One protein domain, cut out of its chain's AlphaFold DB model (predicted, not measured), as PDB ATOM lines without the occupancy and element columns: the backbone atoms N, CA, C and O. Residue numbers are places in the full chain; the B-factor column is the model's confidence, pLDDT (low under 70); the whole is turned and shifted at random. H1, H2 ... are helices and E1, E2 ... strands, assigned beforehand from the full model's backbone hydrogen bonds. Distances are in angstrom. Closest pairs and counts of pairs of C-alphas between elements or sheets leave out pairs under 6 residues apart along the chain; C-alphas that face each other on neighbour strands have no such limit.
ATOM      1  N   GLN A 109      -1.035  -6.416  37.174       90.50
ATOM      2  CA  GLN A 109       0.007  -5.402  37.024       90.50
ATOM      3  C   GLN A 109       0.900  -5.289  38.271       90.50
ATOM      4  O   GLN A 109       2.123  -5.270  38.137       90.50
ATOM      5  N   CYS A 110       0.305  -5.279  39.469       92.31
ATOM      6  CA  CYS A 110       1.064  -5.221  40.716       92.31
ATOM      7  C   CYS A 110       2.012  -6.421  40.848       92.31
ATOM      8  O   CYS A 110       3.183  -6.247  41.172       92.31
ATOM      9  N   GLN A 111       1.540  -7.634  40.539       92.31
ATOM     10  CA  GLN A 111       2.349  -8.853  40.635       92.31
ATOM     11  C   GLN A 111       3.530  -8.842  39.655       92.31
ATOM     12  O   GLN A 111       4.631  -9.256  40.015       92.31
ATOM     13  N   LEU A 112       3.332  -8.325  38.439       91.62
ATOM     14  CA  LEU A 112       4.404  -8.167  37.452       91.62
ATOM     15  C   LEU A 112       5.465  -7.154  37.907       91.62
ATOM     16  O   LEU A 112       6.660  -7.386  37.718       91.62
ATOM     17  N   GLU A 113       5.046  -6.040  38.510       92.19
ATOM     18  CA  GLU A 113       5.960  -5.023  39.048       92.19
ATOM     19  C   GLU A 113       6.709  -5.537  40.287       92.19
ATOM     20  O   GLU A 113       7.922  -5.364  40.394       92.19
ATOM     21  N   ALA A 114       6.023  -6.251  41.183       90.88
ATOM     22  CA  ALA A 114       6.625  -6.885  42.356       90.88
ATOM     23  C   ALA A 114       7.648  -7.972  41.982       90.88
ATOM     24  O   ALA A 114       8.662  -8.127  42.659       90.88
ATOM     25  N   ALA A 115       7.419  -8.691  40.879       89.62
ATOM     26  CA  ALA A 115       8.350  -9.679  40.336       89.62
ATOM     27  C   ALA A 115       9.523  -9.062  39.544       89.62
ATOM     28  O   ALA A 115      10.409  -9.787  39.093       89.62
ATOM     29  N   GLY A 116       9.536  -7.739  39.333       87.00
ATOM     30  CA  GLY A 116      10.539  -7.072  38.496       87.00
ATOM     31  C   GLY A 116      10.432  -7.424  37.005       87.00
ATOM     32  O   GLY A 116      11.402  -7.264  36.264       87.00
ATOM     33  N   VAL A 117       9.269  -7.924  36.570       89.38
ATOM     34  CA  VAL A 117       8.930  -8.158  35.156       89.38
ATOM     35  C   VAL A 117       8.648  -6.830  34.475       89.38
ATOM     36  O   VAL A 117       9.168  -6.544  33.398       89.38
ATOM     37  N   LYS A 118       7.844  -5.996  35.137       87.81
ATOM     38  CA  LYS A 118       7.517  -4.649  34.685       87.81
ATOM     39  C   LYS A 118       8.285  -3.626  35.528       87.81
ATOM     40  O   LYS A 118       8.328  -3.770  36.750       87.81
ATOM     41  N   PRO A 119       8.882  -2.588  34.915       83.19
ATOM     42  CA  PRO A 119       9.491  -1.510  35.677       83.19
ATOM     43  C   PRO A 119       8.418  -0.796  36.505       83.19
ATOM     44  O   PRO A 119       7.401  -0.355  35.971       83.19
ATOM     45  N   GLY A 120       8.659  -0.702  37.812       82.94
ATOM     46  CA  GLY A 120       7.810   0.051  38.727       82.94
ATOM     47  C   GLY A 120       7.964   1.571  38.565       82.94
ATOM     48  O   GLY A 120       8.816   2.046  37.807       82.94
ATOM     49  N   PRO A 121       7.180   2.360  39.318       81.44
ATOM     50  CA  PRO A 121       7.211   3.825  39.255       81.44
ATOM     51  C   PRO A 121       8.546   4.441  39.704       81.44
ATOM     52  O   PRO A 121       8.834   5.587  39.369       81.44
ATOM     53  N   MET A 122       9.369   3.702  40.453       84.81
ATOM     54  CA  MET A 122      10.681   4.143  40.930       84.81
ATOM     55  C   MET A 122      11.710   3.009  40.861       84.81
ATOM     56  O   MET A 122      11.364   1.844  41.066       84.81
ATOM     57  N   PRO A 123      12.993   3.325  40.610       86.62
ATOM     58  CA  PRO A 123      14.048   2.323  40.564       86.62
ATOM     59  C   PRO A 123      14.256   1.677  41.939       86.62
ATOM     60  O   PRO A 123      14.442   2.363  42.944       86.62
ATOM     61  N   GLY A 124      14.243   0.344  41.973       87.00
ATOM     62  CA  GLY A 124      14.429  -0.443  43.196       87.00
ATOM     63  C   GLY A 124      13.211  -0.498  44.123       87.00
ATOM     64  O   GLY A 124      13.301  -1.107  45.187       87.00
ATOM     65  N   PHE A 125      12.086   0.112  43.739       90.56
ATOM     66  CA  PHE A 125      10.815  -0.020  44.445       90.56
ATOM     67  C   PHE A 125      10.045  -1.238  43.926       90.56
ATOM     68  O   PHE A 125       9.799  -1.351  42.727       90.56
ATOM     69  N   PHE A 126       9.636  -2.113  44.843       92.62
ATOM     70  CA  PHE A 126       8.776  -3.261  44.560       92.62
ATOM     71  C   PHE A 126       7.458  -3.073  45.318       92.62
ATOM     72  O   PHE A 126       7.494  -2.996  46.552       92.62
ATOM     73  N   PRO A 127       6.316  -2.951  44.618       94.31
ATOM     74  CA  PRO A 127       5.037  -2.726  45.270       94.31
ATOM     75  C   PRO A 127       4.582  -3.965  46.042       94.31
ATOM     76  O   PRO A 127       4.901  -5.101  45.687       94.31
ATOM     77  N   ARG A 128       3.795  -3.743  47.092       92.81
ATOM     78  CA  ARG A 128       3.062  -4.802  47.782       92.81
ATOM     79  C   ARG A 128       1.698  -5.001  47.153       92.81
ATOM     80  O   ARG A 128       0.989  -4.029  46.881       92.81
ATOM     81  N   CYS A 129       1.344  -6.263  46.968       92.88
ATOM     82  CA  CYS A 129       0.086  -6.668  46.370       92.88
ATOM     83  C   CYS A 129      -0.712  -7.506  47.362       92.88
ATOM     84  O   CYS A 129      -0.144  -8.352  48.054       92.88
ATOM     85  N   ASP A 130      -2.023  -7.309  47.382       89.81
ATOM     86  CA  ASP A 130      -2.939  -8.157  48.135       89.81
ATOM     87  C   ASP A 130      -3.119  -9.522  47.432       89.81
ATOM     88  O   ASP A 130      -2.658  -9.750  46.310       89.81
ATOM     89  N   LYS A 131      -3.837 -10.446  48.073       87.81
ATOM     90  CA  LYS A 131      -4.139 -11.805  47.595       87.81
ATOM     91  C   LYS A 131      -4.834 -11.828  46.235       87.81
ATOM     92  O   LYS A 131      -4.695 -12.796  45.497       87.81
ATOM     93  N   LEU A 132      -5.573 -10.768  45.910       87.69
ATOM     94  CA  LEU A 132      -6.237 -10.593  44.617       87.69
ATOM     95  C   LEU A 132      -5.302 -10.028  43.532       87.69
ATOM     96  O   LEU A 132      -5.725  -9.847  42.395       87.69
ATOM     97  N   GLY A 133      -4.051  -9.710  43.874       88.62
ATOM     98  CA  GLY A 133      -3.089  -9.070  42.981       88.62
ATOM     99  C   GLY A 133      -3.323  -7.568  42.783       88.62
ATOM    100  O   GLY A 133      -2.712  -6.971  41.901       88.62
ATOM    101  N   LEU A 134      -4.186  -6.934  43.573       90.81
ATOM    102  CA  LEU A 134      -4.333  -5.474  43.588       90.81
ATOM    103  C   LEU A 134      -3.229  -4.833  44.431       90.81
ATOM    104  O   LEU A 134      -2.659  -5.496  45.296       90.81
ATOM    105  N   TYR A 135      -2.941  -3.554  44.200       91.38
ATOM    106  CA  TYR A 135      -1.983  -2.826  45.033       91.38
ATOM    107  C   TYR A 135      -2.527  -2.674  46.453       91.38
ATOM    108  O   TYR A 135      -3.679  -2.277  46.646       91.38
ATOM    109  N   GLU A 136      -1.687  -2.957  47.450       90.56
ATOM    110  CA  GLU A 136      -2.023  -2.628  48.831       90.56
ATOM    111  C   GLU A 136      -2.209  -1.109  48.983       90.56
ATOM    112  O   GLU A 136      -1.450  -0.341  48.378       90.56
ATOM    113  N   PRO A 137      -3.170  -0.670  49.820       87.75
ATOM    114  CA  PRO A 137      -3.467   0.745  50.042       87.75
ATOM    115  C   PRO A 137      -2.239   1.539  50.486       87.75
ATOM    116  O   PRO A 137      -2.067   2.681  50.070       87.75
ATOM    117  N   GLN A 138      -1.387   0.937  51.317       88.31
ATOM    118  CA  GLN A 138      -0.149   1.528  51.805       88.31
ATOM    119  C   GLN A 138       1.047   0.928  51.073       88.31
ATOM    120  O   GLN A 138       1.322  -0.264  51.180       88.31
ATOM    121  N   GLN A 139       1.828   1.782  50.426       90.88
ATOM    122  CA  GLN A 139       3.130   1.413  49.887       90.88
ATOM    123  C   GLN A 139       4.212   2.097  50.700       90.88
ATOM    124  O   GLN A 139       4.069   3.262  51.067       90.88
ATOM    125  N   CYS A 140       5.289   1.375  50.994       89.94
ATOM    126  CA  CYS A 140       6.414   1.903  51.752       89.94
ATOM    127  C   CYS A 140       7.717   1.667  50.994       89.94
ATOM    128  O   CYS A 140       8.015   0.546  50.582       89.94
ATOM    129  N   PHE A 141       8.529   2.711  50.875       91.75
ATOM    130  CA  PHE A 141       9.842   2.658  50.252       91.75
ATOM    131  C   PHE A 141      10.833   3.510  51.036       91.75
ATOM    132  O   PHE A 141      10.560   4.667  51.342       91.75
ATOM    133  N   GLN A 142      11.984   2.929  51.388       91.50
ATOM    134  CA  GLN A 142      13.061   3.612  52.125       91.50
ATOM    135  C   GLN A 142      12.584   4.391  53.374       91.50
ATOM    136  O   GLN A 142      13.071   5.477  53.671       91.50
ATOM    137  N   GLY A 143      11.612   3.842  54.110       89.25
ATOM    138  CA  GLY A 143      11.073   4.455  55.333       89.25
ATOM    139  C   GLY A 143      10.006   5.534  55.116       89.25
ATOM    140  O   GLY A 143       9.468   6.043  56.096       89.25
ATOM    141  N   GLN A 144       9.652   5.855  53.870       87.56
ATOM    142  CA  GLN A 144       8.512   6.710  53.541       87.56
ATOM    143  C   GLN A 144       7.341   5.843  53.096       87.56
ATOM    144  O   GLN A 144       7.522   4.950  52.271       87.56
ATOM    145  N   CYS A 145       6.151   6.104  53.631       88.75
ATOM    146  CA  CYS A 145       4.938   5.404  53.232       88.75
ATOM    147  C   CYS A 145       3.918   6.386  52.663       88.75
ATOM    148  O   CYS A 145       3.745   7.481  53.198       88.75
ATOM    149  N   TRP A 146       3.227   5.978  51.607       86.94
ATOM    150  CA  TRP A 146       2.174   6.754  50.963       86.94
ATOM    151  C   TRP A 146       1.006   5.852  50.576       86.94
ATOM    152  O   TRP A 146       1.114   4.624  50.574       86.94
ATOM    153  N   CYS A 147      -0.120   6.485  50.266       87.69
ATOM    154  CA  CYS A 147      -1.318   5.791  49.828       87.69
ATOM    155  C   CYS A 147      -1.362   5.721  48.298       87.69
ATOM    156  O   CYS A 147      -1.117   6.735  47.637       87.69
ATOM    157  N   VAL A 148      -1.699   4.558  47.741       88.88
ATOM    158  CA  VAL A 148      -1.846   4.351  46.288       88.88
ATOM    159  C   VAL A 148      -3.181   3.721  45.948       88.88
ATOM    160  O   VAL A 148      -3.675   2.958  46.762       88.88
ATOM    161  N   SER A 149      -3.711   3.973  44.747       87.06
ATOM    162  CA  SER A 149      -4.909   3.319  44.191       87.06
ATOM    163  C   SER A 149      -4.735   1.797  44.035       87.06
ATOM    164  O   SER A 149      -3.699   1.376  43.514       87.06
ATOM    165  N   PRO A 150      -5.731   0.946  44.378       87.31
ATOM    166  CA  PRO A 150      -5.589  -0.510  44.293       87.31
ATOM    167  C   PRO A 150      -5.550  -1.017  42.848       87.31
ATOM    168  O   PRO A 150      -5.013  -2.091  42.585       87.31
ATOM    169  N   ALA A 151      -6.134  -0.259  41.917       85.81
ATOM    170  CA  ALA A 151      -6.257  -0.648  40.516       85.81
ATOM    171  C   ALA A 151      -4.970  -0.382  39.720       85.81
ATOM    172  O   ALA A 151      -4.581  -1.190  38.881       85.81
ATOM    173  N   ASP A 152      -4.315   0.745  39.987       86.06
ATOM    174  CA  ASP A 152      -3.266   1.306  39.127       86.06
ATOM    175  C   ASP A 152      -1.966   1.651  39.871       86.06
ATOM    176  O   ASP A 152      -0.961   1.963  39.229       86.06
ATOM    177  N   GLY A 153      -1.957   1.581  41.206       88.75
ATOM    178  CA  GLY A 153      -0.764   1.815  42.019       88.75
ATOM    179  C   GLY A 153      -0.293   3.272  42.038       88.75
ATOM    180  O   GLY A 153       0.796   3.549  42.546       88.75
ATOM    181  N   GLN A 154      -1.081   4.217  41.509       88.06
ATOM    182  CA  GLN A 154      -0.726   5.636  41.528       88.06
ATOM    183  C   GLN A 154      -0.942   6.248  42.912       88.06
ATOM    184  O   GLN A 154      -1.944   5.943  43.568       88.06
ATOM    185  N   PRO A 155      -0.044   7.146  43.355       87.19
ATOM    186  CA  PRO A 155      -0.214   7.867  44.605       87.19
ATOM    187  C   PRO A 155      -1.454   8.759  44.544       87.19
ATOM    188  O   PRO A 155      -1.705   9.448  43.554       87.19
ATOM    189  N   ILE A 156      -2.229   8.766  45.622       82.69
ATOM    190  CA  ILE A 156      -3.462   9.552  45.676       82.69
ATOM    191  C   ILE A 156      -3.116  10.999  46.046       82.69
ATOM    192  O   ILE A 156      -2.438  11.230  47.052       82.69
ATOM    193  N   PRO A 157      -3.606  11.994  45.294       78.19
ATOM    194  CA  PRO A 157      -3.425  13.391  45.654       78.19
ATOM    195  C   PRO A 157      -4.395  13.829  46.768       78.19
ATOM    196  O   PRO A 157      -5.611  13.655  46.654       78.19
ATOM    197  N   GLY A 158      -3.869  14.497  47.800       65.38
ATOM    198  CA  GLY A 158      -4.654  15.282  48.766       65.38
ATOM    199  C   GLY A 158      -5.522  14.480  49.748       65.38
ATOM    200  O   GLY A 158      -5.251  13.315  50.020       65.38
ATOM    201  N   ASP A 159      -6.565  15.135  50.278       60.88
ATOM    202  CA  ASP A 159      -7.494  14.764  51.381       60.88
ATOM    203  C   ASP A 159      -8.253  13.416  51.222       60.88
ATOM    204  O   ASP A 159      -9.163  13.088  51.974       60.88
ATOM    205  N   LYS A 160      -7.875  12.608  50.226       65.25
ATOM    206  CA  LYS A 160      -8.327  11.231  49.966       65.25
ATOM    207  C   LYS A 160      -7.288  10.200  50.429       65.25
ATOM    208  O   LYS A 160      -7.177   9.119  49.856       65.25
ATOM    209  N   SER A 161      -6.495  10.564  51.434       69.69
ATOM    210  CA  SER A 161      -5.525   9.677  52.070       69.69
ATOM    211  C   SER A 161      -6.230   8.465  52.675       69.69
ATOM    212  O   SER A 161      -7.307   8.578  53.261       69.69
ATOM    213  N   CYS A 162      -5.592   7.304  52.576       74.81
ATOM    214  CA  CYS A 162      -5.979   6.123  53.326       74.81
ATOM    215  C   CYS A 162      -5.968   6.434  54.840       74.81
ATOM    216  O   CYS A 162      -5.092   7.147  55.339       74.81
ATOM    217  N   ILE A 163      -6.998   5.972  55.553       77.19
ATOM    218  CA  ILE A 163      -7.185   6.191  56.990       77.19
ATOM    219  C   ILE A 163      -6.568   5.043  57.767       77.19
ATOM    220  O   ILE A 163      -6.640   3.889  57.358       77.19
ATOM    221  N   ARG A 164      -5.988   5.332  58.928       77.31
ATOM    222  CA  ARG A 164      -5.495   4.276  59.805       77.31
ATOM    223  C   ARG A 164      -6.678   3.596  60.494       77.31
ATOM    224  O   ARG A 164      -7.358   4.220  61.305       77.31
ATOM    225  N   SER A 165      -6.919   2.330  60.172       76.00
ATOM    226  CA  SER A 165      -7.896   1.479  60.845       76.00
ATOM    227  C   SER A 165      -7.621   1.480  62.344       76.00
ATOM    228  O   SER A 165      -6.521   1.147  62.781       76.00
ATOM    229  N   ALA A 166      -8.623   1.836  63.147       75.00
ATOM    230  CA  ALA A 166      -8.505   1.813  64.604       75.00
ATOM    231  C   ALA A 166      -8.363   0.383  65.163       75.00
ATOM    232  O   ALA A 166      -7.879   0.208  66.276       75.00
ATOM    233  N   PHE A 167      -8.775  -0.631  64.392       72.06
ATOM    234  CA  PHE A 167      -8.798  -2.030  64.820       72.06
ATOM    235  C   PHE A 167      -7.504  -2.777  64.499       72.06
ATOM    236  O   PHE A 167      -6.990  -3.492  65.355       72.06
ATOM    237  N   SER A 168      -6.975  -2.617  63.282       73.88
ATOM    238  CA  SER A 168      -5.733  -3.284  62.859       73.88
ATOM    239  C   SER A 168      -4.513  -2.365  62.896       73.88
ATOM    240  O   SER A 168      -3.381  -2.834  62.859       73.88
ATOM    241  N   GLY A 169      -4.713  -1.047  62.982       71.44
ATOM    242  CA  GLY A 169      -3.632  -0.069  62.883       71.44
ATOM    243  C   GLY A 169      -3.050   0.077  61.472       71.44
ATOM    244  O   GLY A 169      -2.104   0.854  61.312       71.44
ATOM    245  N   GLU A 170      -3.592  -0.627  60.475       68.12
ATOM    246  CA  GLU A 170      -3.196  -0.554  59.062       68.12
ATOM    247  C   GLU A 170      -3.915   0.582  58.339       68.12
ATOM    248  O   GLU A 170      -4.994   1.001  58.753       68.12
ATOM    249  N   MET A 171      -3.330   1.099  57.257       73.88
ATOM    250  CA  MET A 171      -4.011   2.108  56.446       73.88
ATOM    251  C   MET A 171      -4.991   1.445  55.469       73.88
ATOM    252  O   MET A 171      -4.617   0.532  54.744       73.88
ATOM    253  N   VAL A 172      -6.239   1.906  55.454       73.69
ATOM    254  CA  VAL A 172      -7.376   1.340  54.710       73.69
ATOM    255  C   VAL A 172      -8.128   2.474  54.009       73.69
ATOM    256  O   VAL A 172      -8.007   3.640  54.400       73.69
ATOM    257  N   TRP A 173      -8.900   2.186  52.964       74.62
ATOM    258  CA  TRP A 173      -9.634   3.229  52.261       74.62
ATOM    259  C   TRP A 173     -10.873   3.692  53.018       74.62
ATOM    260  O   TRP A 173     -11.616   2.862  53.540       74.62
ATOM    261  N   PRO A 174     -11.186   4.999  52.993       66.62
ATOM    262  CA  PRO A 174     -12.459   5.502  53.505       66.62
ATOM    263  C   PRO A 174     -13.677   4.836  52.844       66.62
ATOM    264  O   PRO A 174     -14.705   4.660  53.490       66.62
ATOM    265  N   SER A 175     -13.562   4.437  51.571       60.75
ATOM    266  CA  SER A 175     -14.625   3.753  50.824       60.75
ATOM    267  C   SER A 175     -14.904   2.328  51.297       60.75
ATOM    268  O   SER A 175     -16.019   1.854  51.106       60.75
ATOM    269  N   ASP A 176     -13.946   1.658  51.944       62.97
ATOM    270  CA  ASP A 176     -14.136   0.287  52.437       62.97
ATOM    271  C   ASP A 176     -15.035   0.239  53.689       62.97
ATOM    272  O   ASP A 176     -15.564  -0.816  54.034       62.97
ATOM    273  N   PHE A 177     -15.248   1.382  54.358       61.16
ATOM    274  CA  PHE A 177     -16.085   1.505  55.560       61.16
ATOM    275  C   PHE A 177     -17.527   1.951  55.279       61.16
ATOM    276  O   PHE A 177     -18.342   1.983  56.200       61.16
ATOM    277  N   VAL A 178     -17.864   2.291  54.030       52.53
ATOM    278  CA  VAL A 178     -19.231   2.660  53.635       52.53
ATOM    279  C   VAL A 178     -19.951   1.406  53.137       52.53
ATOM    280  O   VAL A 178     -20.073   1.183  51.931       52.53
ATOM    281  N   LYS A 179     -20.402   0.558  54.063       42.06
ATOM    282  CA  LYS A 179     -21.318  -0.548  53.768       42.06
ATOM    283  C   LYS A 179     -22.436  -0.629  54.793       42.06
ATOM    284  O   LYS A 179     -22.130  -0.508  55.998       42.06
TER     285      LYS A 179
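Overview. This is residues 109 to 179 of the 179 residues of the protein "Thyroglobulin type-1 domain-containing protein" of Xiphophorus couchianus (Monterrey platyfish) (UniProt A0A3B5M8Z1). Little regular structure: a small two-stranded hairpin, E1 and E2, stands between two loop-rich ends, with the short helix H1 at one end and H2 at the other. The 71 printed residues hold H1, E1, E2, H2 in that order, a mixed class with 18 residues in named elements. The antiparallel sheet has the order E1 - E2. The whole is compact, with a radius of gyration of the C-alphas of 12.3 A, and spans 36 by 25 by 21 A.

Along the chain. E1, residues 138 to 141, is 10.2 A long and starts at C-alpha 138 (-0.149, 1.528, 51.805). E2, residues 144 to 147, is 10.5 A long. H1, residues 109 to 114, begins at C-alpha 109 (0.007, -5.402, 37.024) and is 8.6 A long; H2, residues 174 to 177, is 5.8 A long.

Arrangement. Hairpin strands E1 and E2 are antiparallel at 152 degrees, with N 139 and O 146 2.9 A apart, within hydrogen-bond range. H1 has every O i to N i+4 pair within range; H2 is too short for one. H1 and H2 are apart.

Size, cuts and confidence. The printed part has no cut. The links H1 to E1 and E2 to H2 are long. Residues 158 to 161, 170 and 174 to 179 are under pLDDT 70.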